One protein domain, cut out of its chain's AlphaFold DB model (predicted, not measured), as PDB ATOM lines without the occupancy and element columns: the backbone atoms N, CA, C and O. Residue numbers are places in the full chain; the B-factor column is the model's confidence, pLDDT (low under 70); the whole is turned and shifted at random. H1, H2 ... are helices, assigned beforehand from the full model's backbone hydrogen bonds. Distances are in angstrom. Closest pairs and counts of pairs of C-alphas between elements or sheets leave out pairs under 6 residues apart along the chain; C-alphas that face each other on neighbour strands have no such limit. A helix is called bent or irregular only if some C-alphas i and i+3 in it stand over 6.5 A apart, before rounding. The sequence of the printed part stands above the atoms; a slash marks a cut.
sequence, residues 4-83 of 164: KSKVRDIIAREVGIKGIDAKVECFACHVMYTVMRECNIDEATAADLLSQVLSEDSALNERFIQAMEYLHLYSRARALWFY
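Overview. This is residues 4 to 83 of the 164 residues of an uncharacterized protein of archaeon HR04 (UniProt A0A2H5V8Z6). Two helices, H1 and H2, lie side by side as a splayed hairpin; H3 crosses one end of it, and the longest helix, H4, runs from a corner with H3 over the second part of H1 to the beginning of H2. H5, a single short turn, packs on residues 69 to 74 of H4, far from H3. The printed part has 80 residues with five named helices, H1 to H5 in order along the chain, and no named strand; the class is all helix and the helix packing is mostly crossed. The whole is compact, with a radius of gyration of the C-alphas of 12.6 A and spans of 37 by 25 by 21 A.

Arrangement. The hub is H4, residues 58 to 74, which touches four other helices. With its residues 60 to 67 alone it touches residues 11 to 15 of H1, residues 4 to 16; the closest C-alphas, of Val 15 and Phe 64, are 5.9 A apart, and the two run the same way at a steep tilt of 42 degrees. H2, residues 27 to 39, touches H4 with residues 27 to 28 alone, the closest C-alphas being those of Phe 27 and Met 68, 5.6 A apart, at a steep tilt of 54 degrees, opposite ways. H1 and H2 form a helical hairpin at a steep tilt of 41 degrees, with the C-alphas of Val 7 and Val 35 closest at 6.2 A. H3, residues 43 to 56, touches H1 about perpendicular at 78 degrees, with the C-alphas of Arg 8 and Val 53 closest at 6.3 A. H3 touches H2 with the C-alphas of Met 36 and Ala 46 closest at 5.8 A, and is only just about perpendicular to it at 71 degrees. H3 and H4 only just touch, with 3 pairs of C-alphas within 8 A, and only at the corner, closest at Leu 54 and Asn 61, 4.8 A. H5, residues 80 to 83, touches H4, the closest C-alphas being those of Tyr 74 and Leu 80, 6.0 A apart; it is apart from H1, H2 and H3. In H1, H2, H3 and H4 every O i to N i+4 pair is within hydrogen-bond range; H5 is too short for such a pair.

Along the chain. H4 is 22.4 A long, from C-alpha 58 at (24.976, 17.560, -0.239) to C-alpha 74. It is neither bent nor irregular, but only just: C-alphas 71 and 74 are 6.1 A apart. H3 measures 20.0 A, H1 18.2 A, H2 17.9 A and H5 4.9 A. H1 begins at C-alpha 4, (20.203, 20.774, -14.518), and H5 ends at C-alpha 83, (42.456, 24.855, 6.008).

Size, cuts and confidence. The C-alphas farthest apart, of Asn 40 and Trp 81, are 39.7 A apart. The printed part has no cut and no long link; the link from H1 to H2 is short, the other three tight. The mean pLDDT of the printed part is 91.1, with residues 17 to 20 and 22 under 70.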
ATOM      1  N   LYS A   4      19.791  21.019 -15.903       95.56
ATOM      2  CA  LYS A   4      20.203  20.774 -14.518       95.56
ATOM      3  C   LYS A   4      21.074  19.528 -14.370       95.56
ATOM      4  O   LYS A   4      22.074  19.552 -13.656       95.56
ATOM      5  N   SER A   5      20.732  18.447 -15.075       95.50
ATOM      6  CA  SER A   5      21.568  17.237 -15.122       95.50
ATOM      7  C   SER A   5      22.934  17.545 -15.728       95.50
ATOM      8  O   SER A   5      23.948  17.119 -15.189       95.50
ATOM      9  N   LYS A   6      22.969  18.350 -16.797       96.56
ATOM     10  CA  LYS A   6      24.220  18.794 -17.415       96.56
ATOM     11  C   LYS A   6      25.074  19.621 -16.450       96.56
ATOM     12  O   LYS A   6      26.277  19.403 -16.370       96.56
ATOM     13  N   VAL A   7      24.464  20.538 -15.696       96.81
ATOM     14  CA  VAL A   7      25.149  21.331 -14.661       96.81
ATOM     15  C   VAL A   7      25.735  20.426 -13.578       96.81
ATOM     16  O   VAL A   7      26.899  20.588 -13.221       96.81
ATOM     17  N   ARG A   8      24.981  19.427 -13.103       97.00
ATOM     18  CA  ARG A   8      25.487  18.434 -12.143       97.00
ATOM     19  C   ARG A   8      26.718  17.702 -12.674       97.00
ATOM     20  O   ARG A   8      27.702  17.586 -11.945       97.00
ATOM     21  N   ASP A   9      26.684  17.260 -13.929       95.88
ATOM     22  CA  ASP A   9      27.806  16.559 -14.561       95.88
ATOM     23  C   ASP A   9      29.039  17.462 -14.705       95.88
ATOM     24  O   ASP A   9      30.159  17.017 -14.452       95.88
ATOM     25  N   ILE A  10      28.839  18.742 -15.048       96.00
ATOM     26  CA  ILE A  10      29.909  19.748 -15.084       96.00
ATOM     27  C   ILE A  10      30.539  19.884 -13.698       96.00
ATOM     28  O   ILE A  10      31.741  19.692 -13.564       96.00
ATOM     29  N   ILE A  11      29.750  20.143 -12.651       95.50
ATOM     30  CA  ILE A  11      30.281  20.306 -11.288       95.50
ATOM     31  C   ILE A  11      31.041  19.046 -10.862       95.50
ATOM     32  O   ILE A  11      32.167  19.146 -10.386       95.50
ATOM     33  N   ALA A  12      30.454  17.861 -11.063       94.75
ATOM     34  CA  ALA A  12      31.062  16.585 -10.690       94.75
ATOM     35  C   ALA A  12      32.402  16.347 -11.401       94.75
ATOM     36  O   ALA A  12      33.336  15.818 -10.793       94.75
ATOM     37  N   ARG A  13      32.505  16.764 -12.667       93.56
ATOM     38  CA  ARG A  13      33.747  16.747 -13.438       93.56
ATOM     39  C   ARG A  13      34.766  17.719 -12.851       93.56
ATOM     40  O   ARG A  13      35.869  17.283 -12.545       93.56
ATOM     41  N   GLU A  14      34.398  18.983 -12.644       91.19
ATOM     42  CA  GLU A  14      35.329  20.022 -12.177       91.19
ATOM     43  C   GLU A  14      35.869  19.742 -10.762       91.19
ATOM     44  O   GLU A  14      37.059  19.922 -10.511       91.19
ATOM     45  N   VAL A  15      35.042  19.226  -9.842       90.19
ATOM     46  CA  VAL A  15      35.503  18.837  -8.490       90.19
ATOM     47  C   VAL A  15      36.320  17.538  -8.485       90.19
ATOM     48  O   VAL A  15      37.015  17.249  -7.515       90.19
ATOM     49  N   GLY A  16      36.219  16.726  -9.544       77.31
ATOM     50  CA  GLY A  16      36.923  15.449  -9.689       77.31
ATOM     51  C   GLY A  16      38.332  15.563 -10.280       77.31
ATOM     52  O   GLY A  16      39.073  14.576 -10.281       77.31
ATOM     53  N   ILE A  17      38.723  16.740 -10.783       68.06
ATOM     54  CA  ILE A  17      40.047  16.963 -11.372       68.06
ATOM     55  C   ILE A  17      41.103  16.944 -10.259       68.06
ATOM     56  O   ILE A  17      41.143  17.811  -9.384       68.06
ATOM     57  N   LYS A  18      41.997  15.945 -10.291       58.28
ATOM     58  CA  LYS A  18      43.171  15.900  -9.408       58.28
ATOM     59  C   LYS A  18      44.107  17.057  -9.754       58.28
ATOM     60  O   LYS A  18      44.807  16.994 -10.758       58.28
ATOM     61  N   GLY A  19      44.136  18.067  -8.890       59.00
ATOM     62  CA  GLY A  19      44.934  19.272  -9.091       59.00
ATOM     63  C   GLY A  19      44.196  20.262  -9.981       59.00
ATOM     64  O   GLY A  19      44.429  20.323 -11.184       59.00
ATOM     65  N   ILE A  20      43.299  21.035  -9.371       68.25
ATOM     66  CA  ILE A  20      42.733  22.237  -9.989       68.25
ATOM     67  C   ILE A  20      43.914  23.130 -10.382       68.25
ATOM     68  O   ILE A  20      44.806  23.350  -9.558       68.25
ATOM     69  N   ASP A  21      43.942  23.607 -11.631       70.06
ATOM     70  CA  ASP A  21      45.008  24.491 -12.105       70.06
ATOM     71  C   ASP A  21      45.112  25.694 -11.158       70.06
ATOM     72  O   ASP A  21      44.157  26.451 -10.989       70.06
ATOM     73  N   ALA A  22      46.276  25.868 -10.528       65.00
ATOM     74  CA  ALA A  22      46.522  26.958  -9.589       65.00
ATOM     75  C   ALA A  22      46.406  28.347 -10.249       65.00
ATOM     76  O   ALA A  22      46.292  29.348  -9.543       65.00
ATOM     77  N   LYS A  23      46.405  28.418 -11.590       71.44
ATOM     78  CA  LYS A  23      46.094  29.636 -12.353       71.44
ATOM     79  C   LYS A  23      44.621  30.034 -12.288       71.44
ATOM     80  O   LYS A  23      44.289  31.156 -12.654       71.44
ATOM     81  N   VAL A  24      43.731  29.148 -11.843       78.88
ATOM     82  CA  VAL A  24      42.340  29.512 -11.585       78.88
ATOM     83  C   VAL A  24      42.313  30.486 -10.407       78.88
ATOM     84  O   VAL A  24      42.728  30.164  -9.295       78.88
ATOM     85  N   GLU A  25      41.819  31.701 -10.643       76.25
ATOM     86  CA  GLU A  25      41.716  32.740  -9.611       76.25
ATOM     87  C   GLU A  25      40.533  32.511  -8.657       76.25
ATOM     88  O   GLU A  25      40.621  32.802  -7.459       76.25
ATOM     89  N   CYS A  26      39.452  31.914  -9.154       87.62
ATOM     90  CA  CYS A  26      38.287  31.541  -8.365       87.62
ATOM     91  C   CYS A  26      37.653  30.270  -8.930       87.62
ATOM     92  O   CYS A  26      37.245  30.239 -10.094       87.62
ATOM     93  N   PHE A  27      37.556  29.224  -8.105       90.94
ATOM     94  CA  PHE A  27      36.993  27.942  -8.532       90.94
ATOM     95  C   PHE A  27      35.504  28.075  -8.867       90.94
ATOM     96  O   PHE A  27      35.065  27.590  -9.904       90.94
ATOM     97  N   ALA A  28      34.740  28.805  -8.048       92.56
ATOM     98  CA  ALA A  28      33.317  29.020  -8.299       92.56
ATOM     99  C   ALA A  28      33.071  29.751  -9.628       92.56
ATOM    100  O   ALA A  28      32.259  29.294 -10.431       92.56
ATOM    101  N   CYS A  29      33.827  30.821  -9.912       91.44
ATOM    102  CA  CYS A  29      33.746  31.524 -11.197       91.44
ATOM    103  C   CYS A  29      34.139  30.611 -12.363       91.44
ATOM    104  O   CYS A  29      33.485  30.626 -13.400       91.44
ATOM    105  N   HIS A  30      35.170  29.777 -12.195       92.06
ATOM    106  CA  HIS A  30      35.579  28.819 -13.219       92.06
ATOM    107  C   HIS A  30      34.464  27.823 -13.570       92.06
ATOM    108  O   HIS A  30      34.151  27.641 -14.750       92.06
ATOM    109  N   VAL A  31      33.829  27.217 -12.561       94.62
ATOM    110  CA  VAL A  31      32.700  26.301 -12.777       94.62
ATOM    111  C   VAL A  31      31.523  27.041 -13.411       94.62
ATOM    112  O   VAL A  31      30.955  26.552 -14.385       94.62
ATOM    113  N   MET A  32      31.200  28.244 -12.930       95.50
ATOM    114  CA  MET A  32      30.122  29.072 -13.473       95.50
ATOM    115  C   MET A  32      30.344  29.421 -14.951       95.50
ATOM    116  O   MET A  32      29.446  29.216 -15.762       95.50
ATOM    117  N   TYR A  33      31.545  29.853 -15.347       94.50
ATOM    118  CA  TYR A  33      31.859  30.137 -16.751       94.50
ATOM    119  C   TYR A  33      31.810  28.891 -17.632       94.50
ATOM    120  O   TYR A  33      31.385  28.959 -18.786       94.50
ATOM    121  N   THR A  34      32.213  27.739 -17.098       95.12
ATOM    122  CA  THR A  34      32.068  26.461 -17.796       95.12
ATOM    123  C   THR A  34      30.594  26.093 -17.975       95.12
ATOM    124  O   THR A  34      30.209  25.701 -19.076       95.12
ATOM    125  N   VAL A  35      29.752  26.307 -16.956       97.00
ATOM    126  CA  VAL A  35      28.293  26.149 -17.048       97.00
ATOM    127  C   VAL A  35      27.701  27.090 -18.098       97.00
ATOM    128  O   VAL A  35      27.016  26.613 -18.999       97.00
ATOM    129  N   MET A  36      28.001  28.389 -18.050       97.62
ATOM    130  CA  MET A  36      27.510  29.371 -19.029       97.62
ATOM    131  C   MET A  36      27.879  28.967 -20.459       97.62
ATOM    132  O   MET A  36      27.020  28.920 -21.337       97.62
ATOM    133  N   ARG A  37      29.149  28.606 -20.685       96.94
ATOM    134  CA  ARG A  37      29.669  28.218 -22.001       96.94
ATOM    135  C   ARG A  37      29.049  26.920 -22.513       96.94
ATOM    136  O   ARG A  37      28.650  26.852 -23.669       96.94
ATOM    137  N   GLU A  38      29.001  25.875 -21.690       97.00
ATOM    138  CA  GLU A  38      28.538  24.556 -22.135       97.00
ATOM    139  C   GLU A  38      27.012  24.460 -22.194       97.00
ATOM    140  O   GLU A  38      26.485  23.717 -23.025       97.00
ATOM    141  N   CYS A  39      26.286  25.187 -21.347       96.00
ATOM    142  CA  CYS A  39      24.822  25.218 -21.354       96.00
ATOM    143  C   CYS A  39      24.243  26.341 -22.226       96.00
ATOM    144  O   CYS A  39      23.048  26.301 -22.501       96.00
ATOM    145  N   ASN A  40      25.069  27.282 -22.702       96.38
ATOM    146  CA  ASN A  40      24.659  28.456 -23.479       96.38
ATOM    147  C   ASN A  40      23.571  29.282 -22.763       96.38
ATOM    148  O   ASN A  40      22.498  29.535 -23.309       96.38
ATOM    149  N   ILE A  41      23.861  29.652 -21.516       96.88
ATOM    150  CA  ILE A  41      22.986  30.430 -20.629       96.88
ATOM    151  C   ILE A  41      23.739  31.638 -20.066       96.88
ATOM    152  O   ILE A  41      24.972  31.648 -20.038       96.88
ATOM    153  N   ASP A  42      22.999  32.654 -19.628       97.19
ATOM    154  CA  ASP A  42      23.565  33.838 -18.984       97.19
ATOM    155  C   ASP A  42      24.074  33.549 -17.558       97.19
ATOM    156  O   ASP A  42      23.846  32.478 -16.990       97.19
ATOM    157  N   GLU A  43      24.791  34.518 -16.991       95.81
ATOM    158  CA  GLU A  43      25.433  34.409 -15.679       95.81
ATOM    159  C   GLU A  43      24.433  34.230 -14.534       95.81
ATOM    160  O   GLU A  43      24.660  33.391 -13.665       95.81
ATOM    161  N   ALA A  44      23.314  34.962 -14.548       96.12
ATOM    162  CA  ALA A  44      22.312  34.875 -13.490       96.12
ATOM    163  C   ALA A  44      21.651  33.490 -13.497       96.12
ATOM    164  O   ALA A  44      21.620  32.809 -12.473       96.12
ATOM    165  N   THR A  45      21.242  33.019 -14.677       97.12
ATOM    166  CA  THR A  45      20.680  31.673 -14.847       97.12
ATOM    167  C   THR A  45      21.684  30.583 -14.449       97.12
ATOM    168  O   THR A  45      21.314  29.585 -13.826       97.12
ATOM    169  N   ALA A  46      22.969  30.749 -14.782       97.00
ATOM    170  CA  ALA A  46      24.016  29.809 -14.388       97.00
ATOM    171  C   ALA A  46      24.237  29.779 -12.870       97.00
ATOM    172  O   ALA A  46      24.362  28.691 -12.304       97.00
ATOM    173  N   ALA A  47      24.270  30.945 -12.220       96.25
ATOM    174  CA  ALA A  47      24.423  31.067 -10.774       96.25
ATOM    175  C   ALA A  47      23.250  30.414 -10.028       96.25
ATOM    176  O   ALA A  47      23.473  29.631  -9.100       96.25
ATOM    177  N   ASP A  48      22.021  30.655 -10.487       97.50
ATOM    178  CA  ASP A  48      20.814  30.060  -9.912       97.50
ATOM    179  C   ASP A  48      20.824  28.532 -10.036       97.50
ATOM    180  O   ASP A  48      20.611  27.819  -9.051       97.50
ATOM    181  N   LEU A  49      21.141  28.000 -11.222       97.00
ATOM    182  CA  LEU A  49      21.213  26.553 -11.444       97.00
ATOM    183  C   LEU A  49      22.346  25.893 -10.654       97.00
ATOM    184  O   LEU A  49      22.157  24.798 -10.121       97.00
ATOM    185  N   LEU A  50      23.511  26.538 -10.564       96.50
ATOM    186  CA  LEU A  50      24.632  26.065  -9.750       96.50
ATOM    187  C   LEU A  50      24.218  25.972  -8.275       96.50
ATOM    188  O   LEU A  50      24.384  24.921  -7.656       96.50
ATOM    189  N   SER A  51      23.619  27.040  -7.740       96.62
ATOM    190  CA  SER A  51      23.106  27.104  -6.367       96.62
ATOM    191  C   SER A  51      22.057  26.024  -6.101       96.62
ATOM    192  O   SER A  51      22.136  25.301  -5.105       96.62
ATOM    193  N   GLN A  52      21.114  25.847  -7.030       97.12
ATOM    194  CA  GLN A  52      20.081  24.823  -6.923       97.12
ATOM    195  C   GLN A  52      20.683  23.414  -6.883       97.12
ATOM    196  O   GLN A  52      20.338  22.623  -6.008       97.12
ATOM    197  N   VAL A  53      21.583  23.081  -7.816       97.69
ATOM    198  CA  VAL A  53      22.180  21.739  -7.890       97.69
ATOM    199  C   VAL A  53      22.992  21.417  -6.638       97.69
ATOM    200  O   VAL A  53      22.870  20.311  -6.114       97.69
ATOM    201  N   LEU A  54      23.783  22.370  -6.139       97.12
ATOM    202  CA  LEU A  54      24.570  22.195  -4.916       97.12
ATOM    203  C   LEU A  54      23.674  22.076  -3.673       97.12
ATOM    204  O   LEU A  54      23.963  21.290  -2.778       97.12
ATOM    205  N   SER A  55      22.553  22.794  -3.624       96.88
ATOM    206  CA  SER A  55      21.616  22.715  -2.493       96.88
ATOM    207  C   SER A  55      20.885  21.371  -2.410       96.88
ATOM    208  O   SER A  55      20.508  20.935  -1.323       96.88
ATOM    209  N   GLU A  56      20.673  20.705  -3.546       97.50
ATOM    210  CA  GLU A  56      19.962  19.423  -3.622       97.50
ATOM    211  C   GLU A  56      20.873  18.190  -3.487       97.50
ATOM    212  O   GLU A  56      20.381  17.100  -3.197       97.50
ATOM    213  N   ASP A  57      22.183  18.336  -3.700       97.00
ATOM    214  CA  ASP A  57      23.173  17.256  -3.610       97.00
ATOM    215  C   ASP A  57      24.273  17.624  -2.605       97.00
ATOM    216  O   ASP A  57      25.290  18.238  -2.941       97.00
ATOM    217  N   SER A  58      24.071  17.228  -1.345       94.69
ATOM    218  CA  SER A  58      24.976  17.560  -0.239       94.69
ATOM    219  C   SER A  58      26.390  17.001  -0.425       94.69
ATOM    220  O   SER A  58      27.361  17.674  -0.078       94.69
ATOM    221  N   ALA A  59      26.531  15.812  -1.015       94.88
ATOM    222  CA  ALA A  59      27.829  15.184  -1.258       94.88
ATOM    223  C   ALA A  59      28.600  15.880  -2.391       94.88
ATOM    224  O   ALA A  59      29.831  15.983  -2.364       94.88
ATOM    225  N   LEU A  60      27.902  16.364  -3.421       95.75
ATOM    226  CA  LEU A  60      28.504  17.210  -4.448       95.75
ATOM    227  C   LEU A  60      28.887  18.584  -3.889       95.75
ATOM    228  O   LEU A  60      29.986  19.056  -4.171       95.75
ATOM    229  N   ASN A  61      28.032  19.179  -3.056       96.19
ATOM    230  CA  ASN A  61      28.307  20.450  -2.393       96.19
ATOM    231  C   ASN A  61      29.536  20.394  -1.488       96.19
ATOM    232  O   ASN A  61      30.384  21.279  -1.542       96.19
ATOM    233  N   GLU A  62      29.691  19.325  -0.709       93.81
ATOM    234  CA  GLU A  62      30.866  19.151   0.142       93.81
ATOM    235  C   GLU A  62      32.163  19.107  -0.683       93.81
ATOM    236  O   GLU A  62      33.123  19.812  -0.373       93.81
ATOM    237  N   ARG A  63      32.174  18.356  -1.792       93.75
ATOM    238  CA  ARG A  63      33.322  18.313  -2.714       93.75
ATOM    239  C   ARG A  63      33.581  19.662  -3.385       93.75
ATOM    240  O   ARG A  63      34.735  20.044  -3.560       93.75
ATOM    241  N   PHE A  64      32.526  20.397  -3.734       94.88
ATOM    242  CA  PHE A  64      32.635  21.743  -4.293       94.88
ATOM    243  C   PHE A  64      33.268  22.722  -3.295       94.88
ATOM    244  O   PHE A  64      34.188  23.459  -3.648       94.88
ATOM    245  N   ILE A  65      32.850  22.674  -2.027       93.38
ATOM    246  CA  ILE A  65      33.447  23.458  -0.939       93.38
ATOM    247  C   ILE A  65      34.921  23.087  -0.746       93.38
ATOM    248  O   ILE A  65      35.765  23.978  -0.676       93.38
ATOM    249  N   GLN A  66      35.258  21.796  -0.723       91.38
ATOM    250  CA  GLN A  66      36.647  21.340  -0.593       91.38
ATOM    251  C   GLN A  66      37.531  21.835  -1.748       91.38
ATOM    252  O   GLN A  66      38.653  22.281  -1.513       91.38
ATOM    253  N   ALA A  67      37.025  21.815  -2.984       92.00
ATOM    254  CA  ALA A  67      37.716  22.353  -4.155       92.00
ATOM    255  C   ALA A  67      37.972  23.867  -4.036       92.00
ATOM    256  O   ALA A  67      39.087  24.333  -4.293       92.00
ATOM    257  N   MET A  68      36.972  24.635  -3.582       91.94
ATOM    258  CA  MET A  68      37.134  26.066  -3.301       91.94
ATOM    259  C   MET A  68      38.179  26.318  -2.209       91.94
ATOM    260  O   MET A  68      39.057  27.160  -2.388       91.94
ATOM    261  N   GLU A  69      38.120  25.588  -1.095       91.44
ATOM    262  CA  GLU A  69      39.073  25.740   0.009       91.44
ATOM    263  C   GLU A  69      40.495  25.359  -0.398       91.44
ATOM    264  O   GLU A  69      41.445  26.060  -0.046       91.44
ATOM    265  N   TYR A  70      40.656  24.287  -1.174       90.12
ATOM    266  CA  TYR A  70      41.951  23.902  -1.720       90.12
ATOM    267  C   TYR A  70      42.551  25.039  -2.549       90.12
ATOM    268  O   TYR A  70      43.701  25.421  -2.331       90.12
ATOM    269  N   LEU A  71      41.779  25.622  -3.469       89.38
ATOM    270  CA  LEU A  71      42.271  26.696  -4.324       89.38
ATOM    271  C   LEU A  71      42.563  27.974  -3.519       89.38
ATOM    272  O   LEU A  71      43.663  28.520  -3.602       89.38
ATOM    273  N   HIS A  72      41.602  28.453  -2.729       88.25
ATOM    274  CA  HIS A  72      41.702  29.755  -2.065       88.25
ATOM    275  C   HIS A  72      42.625  29.755  -0.846       88.25
ATOM    276  O   HIS A  72      43.243  30.782  -0.562       88.25
ATOM    277  N   LEU A  73      42.735  28.627  -0.143       91.06
ATOM    278  CA  LEU A  73      43.528  28.518   1.077       91.06
ATOM    279  C   LEU A  73      44.826  27.752   0.810       91.06
ATOM    280  O   LEU A  73      45.914  28.321   0.875       91.06
ATOM    281  N   TYR A  74      44.730  26.472   0.448       90.19
ATOM    282  CA  TYR A  74      45.902  25.596   0.394       90.19
ATOM    283  C   TYR A  74      46.878  25.945  -0.735       90.19
ATOM    284  O   TYR A  74      48.048  26.224  -0.471       90.19
ATOM    285  N   SER A  75      46.411  25.981  -1.987       88.62
ATOM    286  CA  SER A  75      47.261  26.166  -3.174       88.62
ATOM    287  C   SER A  75      48.006  27.506  -3.179       88.62
ATOM    288  O   SER A  75      49.072  27.633  -3.777       88.62
ATOM    289  N   ARG A  76      47.470  28.497  -2.455       86.56
ATOM    290  CA  ARG A  76      48.027  29.850  -2.315       86.56
ATOM    291  C   ARG A  76      48.772  30.072  -1.003       86.56
ATOM    292  O   ARG A  76      49.144  31.206  -0.711       86.56
ATOM    293  N   ALA A  77      48.946  29.024  -0.197       89.44
ATOM    294  CA  ALA A  77      49.534  29.098   1.139       89.44
ATOM    295  C   ALA A  77      48.874  30.165   2.040       89.44
ATOM    296  O   ALA A  77      49.535  30.841   2.831       89.44
ATOM    297  N   ARG A  78      47.550  30.333   1.930       88.94
ATOM    298  CA  ARG A  78      46.747  31.264   2.731       88.94
ATOM    299  C   ARG A  78      45.993  30.506   3.817       88.94
ATOM    300  O   ARG A  78      45.351  29.500   3.549       88.94
ATOM    301  N   ALA A  79      46.071  31.000   5.053       92.19
ATOM    302  CA  ALA A  79      45.348  30.454   6.205       92.19
ATOM    303  C   ALA A  79      45.446  28.914   6.339       92.19
ATOM    304  O   ALA A  79      44.461  28.245   6.645       92.19
ATOM    305  N   LEU A  80      46.642  28.343   6.133       93.94
ATOM    306  CA  LEU A  80      46.860  26.887   6.164       93.94
ATOM    307  C   LEU A  80      46.418  26.241   7.485       93.94
ATOM    308  O   LEU A  80      45.899  25.129   7.495       93.94
ATOM    309  N   TRP A  81      46.570  26.960   8.599       94.94
ATOM    310  CA  TRP A  81      46.095  26.513   9.908       94.94
ATOM    311  C   TRP A  81      44.566  26.341   9.948       94.94
ATOM    312  O   TRP A  81      44.078  25.433  10.611       94.94
ATOM    313  N   PHE A  82      43.819  27.189   9.233       95.12
ATOM    314  CA  PHE A  82      42.364  27.111   9.126       95.12
ATOM    315  C   PHE A  82      41.959  26.029   8.125       95.12
ATOM    316  O   PHE A  82      41.047  25.259   8.398       95.12
ATOM    317  N   TYR A  83      42.676  25.911   7.003       94.31
ATOM    318  CA  TYR A  83      42.456  24.855   6.008       94.31
ATOM    319  C   TYR A  83      42.521  23.445   6.617       94.31
ATOM    320  O   TYR A  83      41.682  22.610   6.286       94.31
TER     321      TYR A  83